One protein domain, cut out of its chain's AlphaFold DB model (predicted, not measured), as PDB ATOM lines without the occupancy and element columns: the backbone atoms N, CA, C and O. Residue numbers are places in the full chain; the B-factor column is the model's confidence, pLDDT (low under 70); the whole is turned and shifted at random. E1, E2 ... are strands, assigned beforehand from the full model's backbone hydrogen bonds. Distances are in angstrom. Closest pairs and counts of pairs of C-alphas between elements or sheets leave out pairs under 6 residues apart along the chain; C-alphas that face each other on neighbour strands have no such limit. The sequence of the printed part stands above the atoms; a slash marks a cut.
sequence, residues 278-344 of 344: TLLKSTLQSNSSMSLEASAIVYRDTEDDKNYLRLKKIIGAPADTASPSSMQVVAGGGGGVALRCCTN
ATOM      1  N   THR A 278     -30.147  48.757 -61.376       92.56
ATOM      2  CA  THR A 278     -29.335  49.521 -60.428       92.56
ATOM      3  C   THR A 278     -29.740  49.168 -59.002       92.56
ATOM      4  O   THR A 278     -30.873  49.441 -58.591       92.56
ATOM      5  N   LEU A 279     -28.807  48.621 -58.220       92.00
ATOM      6  CA  LEU A 279     -28.984  48.427 -56.782       92.00
ATOM      7  C   LEU A 279     -29.082  49.780 -56.066       92.00
ATOM      8  O   LEU A 279     -28.214  50.644 -56.193       92.00
ATOM      9  N   LEU A 280     -30.123  49.950 -55.252       90.81
ATOM     10  CA  LEU A 280     -30.259  51.108 -54.380       90.81
ATOM     11  C   LEU A 280     -29.596  50.841 -53.032       90.81
ATOM     12  O   LEU A 280     -29.968  49.913 -52.304       90.81
ATOM     13  N   LYS A 281     -28.674  51.731 -52.648       86.62
ATOM     14  CA  LYS A 281     -28.096  51.732 -51.304       86.62
ATOM     15  C   LYS A 281     -29.216  51.892 -50.282       86.62
ATOM     16  O   LYS A 281     -29.834  52.958 -50.179       86.62
ATOM     17  N   SER A 282     -29.464  50.819 -49.540       82.94
ATOM     18  CA  SER A 282     -30.573  50.743 -48.605       82.94
ATOM     19  C   SER A 282     -30.130  50.364 -47.199       82.94
ATOM     20  O   SER A 282     -29.189  49.600 -47.003       82.94
ATOM     21  N   THR A 283     -30.789  50.946 -46.198       81.75
ATOM     22  CA  THR A 283     -30.615  50.566 -44.790       81.75
ATOM     23  C   THR A 283     -31.894  49.923 -44.293       81.75
ATOM     24  O   THR A 283     -32.968  50.528 -44.355       81.75
ATOM     25  N   LEU A 284     -31.770  48.697 -43.803       80.31
ATOM     26  CA  LEU A 284     -32.871  47.957 -43.217       80.31
ATOM     27  C   LEU A 284     -33.107  48.439 -41.784       80.31
ATOM     28  O   LEU A 284     -32.198  48.427 -40.958       80.31
ATOM     29  N   GLN A 285     -34.327  48.874 -41.495       78.62
ATOM     30  CA  GLN A 285     -34.757  49.266 -40.158       78.62
ATOM     31  C   GLN A 285     -35.822  48.275 -39.695       78.62
ATOM     32  O   GLN A 285     -36.945  48.271 -40.210       78.62
ATOM     33  N   SER A 286     -35.450  47.421 -38.740       69.94
ATOM     34  CA  SER A 286     -36.340  46.436 -38.131       69.94
ATOM     35  C   SER A 286     -36.380  46.618 -36.618       69.94
ATOM     36  O   SER A 286     -35.341  46.773 -35.983       69.94
ATOM     37  N   ASN A 287     -37.588  46.563 -36.057       66.69
ATOM     38  CA  ASN A 287     -37.820  46.518 -34.612       66.69
ATOM     39  C   ASN A 287     -37.998  45.073 -34.103       66.69
ATOM     40  O   ASN A 287     -38.297  44.876 -32.928       66.69
ATOM     41  N   SER A 288     -37.882  44.069 -34.979       64.00
ATOM     42  CA  SER A 288     -38.087  42.659 -34.642       64.00
ATOM     43  C   SER A 288     -36.763  41.907 -34.498       64.00
ATOM     44  O   SER A 288     -35.804  42.172 -35.219       64.00
ATOM     45  N   SER A 289     -36.738  40.907 -33.613       65.00
ATOM     46  CA  SER A 289     -35.616  39.967 -33.441       65.00
ATOM     47  C   SER A 289     -35.502  38.932 -34.574       65.00
ATOM     48  O   SER A 289     -34.841  37.909 -34.407       65.00
ATOM     49  N   MET A 290     -36.202  39.136 -35.693       67.50
ATOM     50  CA  MET A 290     -36.273  38.185 -36.804       67.50
ATOM     51  C   MET A 290     -35.085  38.375 -37.745       67.50
ATOM     52  O   MET A 290     -34.664  39.504 -37.995       67.50
ATOM     53  N   SER A 291     -34.593  37.277 -38.321       71.31
ATOM     54  CA  SER A 291     -33.657  37.365 -39.442       71.31
ATOM     55  C   SER A 291     -34.417  37.902 -40.657       71.31
ATOM     56  O   SER A 291     -35.441  37.344 -41.052       71.31
ATOM     57  N   LEU A 292     -33.972  39.032 -41.199       78.38
ATOM     58  CA  LEU A 292     -34.632  39.729 -42.294       78.38
ATOM     59  C   LEU A 292     -33.582  40.120 -43.322       78.38
ATOM     60  O   LEU A 292     -32.670  40.882 -43.014       78.38
ATOM     61  N   GLU A 293     -33.774  39.659 -44.550       84.94
ATOM     62  CA  GLU A 293     -32.959  40.059 -45.687       84.94
ATOM     63  C   GLU A 293     -33.817  40.787 -46.708       84.94
ATOM     64  O   GLU A 293     -34.935  40.372 -47.017       84.94
ATOM     65  N   ALA A 294     -33.312  41.906 -47.217       88.94
ATOM     66  CA  ALA A 294     -34.028  42.717 -48.185       88.94
ATOM     67  C   ALA A 294     -33.085  43.455 -49.127       88.94
ATOM     68  O   ALA A 294     -31.977  43.831 -48.738       88.94
ATOM     69  N   SER A 295     -33.568  43.714 -50.334       90.19
ATOM     70  CA  SER A 295     -32.903  44.537 -51.335       90.19
ATOM     71  C   SER A 295     -33.905  45.401 -52.096       90.19
ATOM     72  O   SER A 295     -35.122  45.166 -52.081       90.19
ATOM     73  N   ALA A 296     -33.384  46.448 -52.729       91.38
ATOM     74  CA  ALA A 296     -34.153  47.381 -53.533       91.38
ATOM     75  C   ALA A 296     -33.386  47.686 -54.816       91.38
ATOM     76  O   ALA A 296     -32.233  48.109 -54.755       91.38
ATOM     77  N   ILE A 297     -34.042  47.511 -55.960       91.19
ATOM     78  CA  ILE A 297     -33.463  47.779 -57.278       91.19
ATOM     79  C   ILE A 297     -34.359  48.709 -58.085       91.19
ATOM     80  O   ILE A 297     -35.585  48.689 -57.940       91.19
ATOM     81  N   VAL A 298     -33.743  49.487 -58.967       93.31
ATOM     82  CA  VAL A 298     -34.435  50.183 -60.052       93.31
ATOM     83  C   VAL A 298     -34.065  49.507 -61.357       93.31
ATOM     84  O   VAL A 298     -32.886  49.436 -61.692       93.31
ATOM     85  N   TYR A 299     -35.064  49.036 -62.093       90.75
ATOM     86  CA  TYR A 299     -34.872  48.429 -63.407       90.75
ATOM     87  C   TYR A 299     -35.715  49.155 -64.452       90.75
ATOM     88  O   TYR A 299     -36.744  49.752 -64.121       90.75
ATOM     89  N   ARG A 300     -35.258  49.126 -65.705       91.88
ATOM     90  CA  ARG A 300     -36.006  49.633 -66.855       91.88
ATOM     91  C   ARG A 300     -36.729  48.464 -67.506       91.88
ATOM     92  O   ARG A 300     -36.080  47.521 -67.947       91.88
ATOM     93  N   ASP A 301     -38.050  48.523 -67.541       87.19
ATOM     94  CA  ASP A 301     -38.863  47.497 -68.175       87.19
ATOM     95  C   ASP A 301     -38.736  47.583 -69.700       87.19
ATOM     96  O   ASP A 301     -38.759  48.667 -70.287       87.19
ATOM     97  N   THR A 302     -38.554  46.435 -70.349       84.75
ATOM     98  CA  THR A 302     -38.317  46.379 -71.795       84.75
ATOM     99  C   THR A 302     -39.590  46.474 -72.631       84.75
ATOM    100  O   THR A 302     -39.492  46.707 -73.833       84.75
ATOM    101  N   GLU A 303     -40.767  46.249 -72.041       89.69
ATOM    102  CA  GLU A 303     -42.046  46.292 -72.754       89.69
ATOM    103  C   GLU A 303     -42.564  47.724 -72.868       89.69
ATOM    104  O   GLU A 303     -43.058  48.118 -73.926       89.69
ATOM    105  N   ASP A 304     -42.439  48.508 -71.793       94.19
ATOM    106  CA  ASP A 304     -43.015  49.852 -71.723       94.19
ATOM    107  C   ASP A 304     -41.999  50.994 -71.559       94.19
ATOM    108  O   ASP A 304     -42.391  52.165 -71.536       94.19
ATOM    109  N   ASP A 305     -40.706  50.661 -71.490       91.75
ATOM    110  CA  ASP A 305     -39.583  51.598 -71.442       91.75
ATOM    111  C   ASP A 305     -39.581  52.503 -70.185       91.75
ATOM    112  O   ASP A 305     -38.940  53.564 -70.153       91.75
ATOM    113  N   LYS A 306     -40.292  52.097 -69.117       94.12
ATOM    114  CA  LYS A 306     -40.357  52.824 -67.839       94.12
ATOM    115  C   LYS A 306     -39.445  52.231 -66.773       94.12
ATOM    116  O   LYS A 306     -39.069  51.066 -66.798       94.12
ATOM    117  N   ASN A 307     -39.107  53.066 -65.792       92.75
ATOM    118  CA  ASN A 307     -38.331  52.646 -64.629       92.75
ATOM    119  C   ASN A 307     -39.259  52.202 -63.495       92.75
ATOM    120  O   ASN A 307     -40.170  52.938 -63.110       92.75
ATOM    121  N   TYR A 308     -38.965  51.044 -62.914       92.69
ATOM    122  CA  TYR A 308     -39.709  50.451 -61.809       92.69
ATOM    123  C   TYR A 308     -38.811  50.244 -60.595       92.69
ATOM    124  O   TYR A 308     -37.668  49.808 -60.714       92.69
ATOM    125  N   LEU A 309     -39.359  50.517 -59.410       91.12
ATOM    126  CA  LEU A 309     -38.750  50.145 -58.136       91.12
ATOM    127  C   LEU A 309     -39.237  48.751 -57.741       91.12
ATOM    128  O   LEU A 309     -40.439  48.542 -57.563       91.12
ATOM    129  N   ARG A 310     -38.310  47.812 -57.548       90.44
ATOM    130  CA  ARG A 310     -38.608  46.475 -57.028       90.44
ATOM    131  C   ARG A 310     -37.973  46.295 -55.664       90.44
ATOM    132  O   ARG A 310     -36.781  46.520 -55.481       90.44
ATOM    133  N   LEU A 311     -38.798  45.865 -54.720       88.94
ATOM    134  CA  LEU A 311     -38.402  45.561 -53.356       88.94
ATOM    135  C   LEU A 311     -38.520  44.062 -53.133       88.94
ATOM    136  O   LEU A 311     -39.569  43.475 -53.406       88.94
ATOM    137  N   LYS A 312     -37.463  43.456 -52.608       89.50
ATOM    138  CA  LYS A 312     -37.425  42.032 -52.282       89.50
ATOM    139  C   LYS A 312     -37.173  41.917 -50.791       89.50
ATOM    140  O   LYS A 312     -36.317  42.621 -50.265       89.50
ATOM    141  N   LYS A 313     -37.949  41.081 -50.103       86.06
ATOM    142  CA  LYS A 313     -37.777  40.816 -48.673       86.06
ATOM    143  C   LYS A 313     -37.991  39.342 -48.382       86.06
ATOM    144  O   LYS A 313     -38.898  38.733 -48.946       86.06
ATOM    145  N   ILE A 314     -37.195  38.809 -47.472       83.69
ATOM    146  CA  ILE A 314     -37.286  37.442 -46.975       83.69
ATOM    147  C   ILE A 314     -37.213  37.503 -45.466       83.69
ATOM    148  O   ILE A 314     -36.336  38.146 -44.896       83.69
ATOM    149  N   ILE A 315     -38.176  36.847 -44.832       76.75
ATOM    150  CA  ILE A 315     -38.361  36.877 -43.392       76.75
ATOM    151  C   ILE A 315     -38.089  35.463 -42.877       76.75
ATOM    152  O   ILE A 315     -38.843  34.538 -43.172       76.75
ATOM    153  N   GLY A 316     -37.023  35.305 -42.100       67.38
ATOM    154  CA  GLY A 316     -36.751  34.113 -41.306       67.38
ATOM    155  C   GLY A 316     -37.600  34.140 -40.040       67.38
ATOM    156  O   GLY A 316     -37.202  34.715 -39.026       67.38
ATOM    157  N   ALA A 317     -38.795  33.561 -40.122       58.38
ATOM    158  CA  ALA A 317     -39.780  33.506 -39.047       58.38
ATOM    159  C   ALA A 317     -40.009  32.052 -38.600       58.38
ATOM    160  O   ALA A 317     -40.185  31.190 -39.464       58.38
ATOM    161  N   PRO A 318     -40.095  31.747 -37.291       56.03
ATOM    162  CA  PRO A 318     -40.807  30.555 -36.839       56.03
ATOM    163  C   PRO A 318     -42.236  30.573 -37.400       56.03
ATOM    164  O   PRO A 318     -42.857  31.641 -37.426       56.03
ATOM    165  N   ALA A 319     -42.753  29.412 -37.819       52.69
ATOM    166  CA  ALA A 319     -44.032  29.258 -38.530       52.69
ATOM    167  C   ALA A 319     -45.239  29.956 -37.861       52.69
ATOM    168  O   ALA A 319     -46.194  30.311 -38.548       52.69
ATOM    169  N   ASP A 320     -45.157  30.221 -36.554       52.03
ATOM    170  CA  ASP A 320     -46.240  30.770 -35.733       52.03
ATOM    171  C   ASP A 320     -46.088  32.269 -35.398       52.03
ATOM    172  O   ASP A 320     -46.862  32.818 -34.612       52.03
ATOM    173  N   THR A 321     -45.093  32.963 -35.962       56.44
ATOM    174  CA  THR A 321     -44.902  34.405 -35.721       56.44
ATOM    175  C   THR A 321     -45.564  35.256 -36.801       56.44
ATOM    176  O   THR A 321     -45.411  35.011 -37.999       56.44
ATOM    177  N   ALA A 322     -46.300  36.290 -36.380       55.00
ATOM    178  CA  ALA A 322     -46.906  37.258 -37.287       55.00
ATOM    179  C   ALA A 322     -45.812  37.921 -38.140       55.00
ATOM    180  O   ALA A 322     -45.014  38.721 -37.650       55.00
ATOM    181  N   SER A 323     -45.758  37.562 -39.422       55.72
ATOM    182  CA  SER A 323     -44.798  38.139 -40.357       55.72
ATOM    183  C   SER A 323     -45.136  39.614 -40.607       55.72
ATOM    184  O   SER A 323     -46.312  39.928 -40.814       55.72
ATOM    185  N   PRO A 324     -44.152  40.535 -40.628       58.34
ATOM    186  CA  PRO A 324     -44.403  41.929 -40.977       58.34
ATOM    187  C   PRO A 324     -45.080  42.029 -42.351       58.34
ATOM    188  O   PRO A 324     -44.527  41.631 -43.385       58.34
ATOM    189  N   SER A 325     -46.302  42.563 -42.340       57.12
ATOM    190  CA  SER A 325     -47.249  42.568 -43.461       57.12
ATOM    191  C   SER A 325     -46.778  43.440 -44.624       57.12
ATOM    192  O   SER A 325     -47.092  43.163 -45.779       57.12
ATOM    193  N   SER A 326     -45.966  44.468 -44.356       63.12
ATOM    194  CA  SER A 326     -45.562  45.460 -45.355       63.12
ATOM    195  C   SER A 326     -44.131  45.965 -45.151       63.12
ATOM    196  O   SER A 326     -43.550  45.856 -44.071       63.12
ATOM    197  N   MET A 327     -43.523  46.444 -46.240       70.50
ATOM    198  CA  MET A 327     -42.231  47.129 -46.226       70.50
ATOM    199  C   MET A 327     -42.411  48.501 -46.859       70.50
ATOM    200  O   MET A 327     -42.958  48.605 -47.956       70.50
ATOM    201  N   GLN A 328     -41.982  49.542 -46.155       69.81
ATOM    202  CA  GLN A 328     -42.068  50.920 -46.617       69.81
ATOM    203  C   GLN A 328     -40.707  51.418 -47.085       69.81
ATOM    204  O   GLN A 328     -39.681  51.177 -46.449       69.81
ATOM    205  N   VAL A 329     -40.742  52.155 -48.189       70.50
ATOM    206  CA  VAL A 329     -39.620  52.912 -48.737       70.50
ATOM    207  C   VAL A 329     -39.718  54.310 -48.162       70.50
ATOM    208  O   VAL A 329     -40.678  55.029 -48.430       70.50
ATOM    209  N   VAL A 330     -38.736  54.694 -47.357       74.06
ATOM    210  CA  VAL A 330     -38.638  56.042 -46.799       74.06
ATOM    211  C   VAL A 330     -37.375  56.693 -47.345       74.06
ATOM    212  O   VAL A 330     -36.355  56.025 -47.515       74.06
ATOM    213  N   ALA A 331     -37.428  57.994 -47.629       67.12
ATOM    214  CA  ALA A 331     -36.233  58.743 -48.000       67.12
ATOM    215  C   ALA A 331     -35.180  58.609 -46.885       67.12
ATOM    216  O   ALA A 331     -35.440  58.945 -45.727       67.12
ATOM    217  N   GLY A 332     -34.009  58.073 -47.226       60.78
ATOM    218  CA  GLY A 332     -32.868  57.996 -46.323       60.78
ATOM    219  C   GLY A 332     -32.072  59.299 -46.347       60.78
ATOM    220  O   GLY A 332     -32.038  60.014 -47.350       60.78
ATOM    221  N   GLY A 333     -31.395  59.619 -45.244       56.91
ATOM    222  CA  GLY A 333     -30.401  60.695 -45.250       56.91
ATOM    223  C   GLY A 333     -29.234  60.353 -46.187       56.91
ATOM    224  O   GLY A 333     -28.797  59.206 -46.231       56.91
ATOM    225  N   GLY A 334     -28.725  61.337 -46.935       60.12
ATOM    226  CA  GLY A 334     -27.516  61.175 -47.760       60.12
ATOM    227  C   GLY A 334     -27.708  60.499 -49.126       60.12
ATOM    228  O   GLY A 334     -26.755  59.927 -49.643       60.12
ATOM    229  N   GLY A 335     -28.911  60.549 -49.715       61.81
ATOM    230  CA  GLY A 335     -29.172  60.044 -51.075       61.81
ATOM    231  C   GLY A 335     -29.473  58.541 -51.173       61.81
ATOM    232  O   GLY A 335     -29.552  58.012 -52.276       61.81
ATOM    233  N   GLY A 336     -29.647  57.857 -50.037       67.31
ATOM    234  CA  GLY A 336     -30.067  56.454 -49.970       67.31
ATOM    235  C   GLY A 336     -31.555  56.275 -49.655       67.31
ATOM    236  O   GLY A 336     -32.289  57.234 -49.416       67.31
ATOM    237  N   VAL A 337     -31.993  55.017 -49.604       76.75
ATOM    238  CA  VAL A 337     -33.366  54.631 -49.242       76.75
ATOM    239  C   VAL A 337     -33.367  53.877 -47.910       76.75
ATOM    240  O   VAL A 337     -32.530  53.014 -47.673       76.75
ATOM    241  N   ALA A 338     -34.313  54.155 -47.018       75.19
ATOM    242  CA  ALA A 338     -34.549  53.326 -45.840       75.19
ATOM    243  C   ALA A 338     -35.682  52.331 -46.122       75.19
ATOM    244  O   ALA A 338     -36.763  52.727 -46.562       75.19
ATOM    245  N   LEU A 339     -35.438  51.047 -45.850       75.50
ATOM    246  CA  LEU A 339     -36.449  49.994 -45.912       75.50
ATOM    247  C   LEU A 339     -36.936  49.716 -44.492       75.50
ATOM    248  O   LEU A 339     -36.204  49.158 -43.674       75.50
ATOM    249  N   ARG A 340     -38.162  50.135 -44.183       71.12
ATOM    250  CA  ARG A 340     -38.791  49.898 -42.879       71.12
ATOM    251  C   ARG A 340     -39.730  48.713 -42.962       71.12
ATOM    252  O   ARG A 340     -40.674  48.742 -43.750       71.12
ATOM    253  N   CYS A 341     -39.504  47.699 -42.133       67.19
ATOM    254  CA  CYS A 341     -40.507  46.659 -41.934       67.19
ATOM    255  C   CYS A 341     -41.585  47.164 -40.978       67.19
ATOM    256  O   CYS A 341     -41.294  47.542 -39.844       67.19
ATOM    257  N   CYS A 342     -42.829  47.167 -41.445       56.88
ATOM    258  CA  CYS A 342     -43.979  47.513 -40.625       56.88
ATOM    259  C   CYS A 342     -44.556  46.225 -40.035       56.88
ATOM    260  O   CYS A 342     -44.985  45.327 -40.763       56.88
ATOM    261  N   THR A 343     -44.556  46.133 -38.709       55.34
ATOM    262  CA  THR A 343     -45.478  45.254 -37.989       55.34
ATOM    263  C   THR A 343     -46.836  45.952 -37.954       55.34
ATOM    264  O   THR A 343     -46.872  47.162 -37.720       55.34
ATOM    265  N   ASN A 344     -47.916  45.221 -38.247       48.56
ATOM    266  CA  ASN A 344     -49.277  45.738 -38.059       48.56
ATOM    267  C   ASN A 344     -49.524  46.128 -36.602       48.56
ATOM    268  O   ASN A 344     -48.987  45.418 -35.719       48.56
TER     269      ASN A 344
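AT A GLANCE: This is residues 278 to 344 of the 344 residues of the protein "Non-reducing end alpha-L-arabinofuranosidase" of Lactuca sativa (UniProt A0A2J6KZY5). A small sheet of three strands, E1, E5 and E4, lies partly face to face with a long hairpin, E2 and E3, as a loose sandwich with its strands crossed. The hairpin runs along the longest axis, and its tip, residues 301 to 306, sticks out. The 67 printed residues have no named helix and five strands, E1 to E5 in order along the chain, class all strand. The sheet E1 E5 E4 is mixed, the sheet E2 E3 antiparallel. The whole is loose, with a radius of gyration of the C-alphas of 13.7 A and spans of 42 by 30 by 18 A.

IN THESE COORDINATES: E1, residues 282 to 285, begins at C-alpha (-30.573, 50.743, -48.605) and measures 9.5 A. E5, residues 337 to 342, measures 15.4 A and ends at C-alpha (-43.979, 47.513, -40.625). E4, residues 326 to 331, measures 16.4 A. E2, residues 291 to 300, measures 30.1 A, and E3, residues 307 to 316, 29.8 A.

HOW THE PARTS SIT: E5 is the inner strand. It is parallel to E1, with N 285 and O 339 2.9 A apart, and antiparallel to E4 in a hairpin, with N 338 and O 330 2.8 A apart. In the sandwich, two sheets face to face, the facing parts are 8.8 A centre to centre, the strands at 44 degrees. The closest C-alphas of E1 and E2 are those of Ser 282 and Ala 296, 7.0 A. E2 and E3 form an antiparallel hairpin, with N 316 and O 291 2.8 A apart. E3 and E4 are near each other; E3 and E5 are apart.

THE WHOLE: The C-alphas farthest apart, those of Asp 305 and Asp 320, are 41.9 A apart. The printed part has no cut and no long link. Its mean pLDDT is 75.3; residues under 70 include 316 to 326 and 331 to 336.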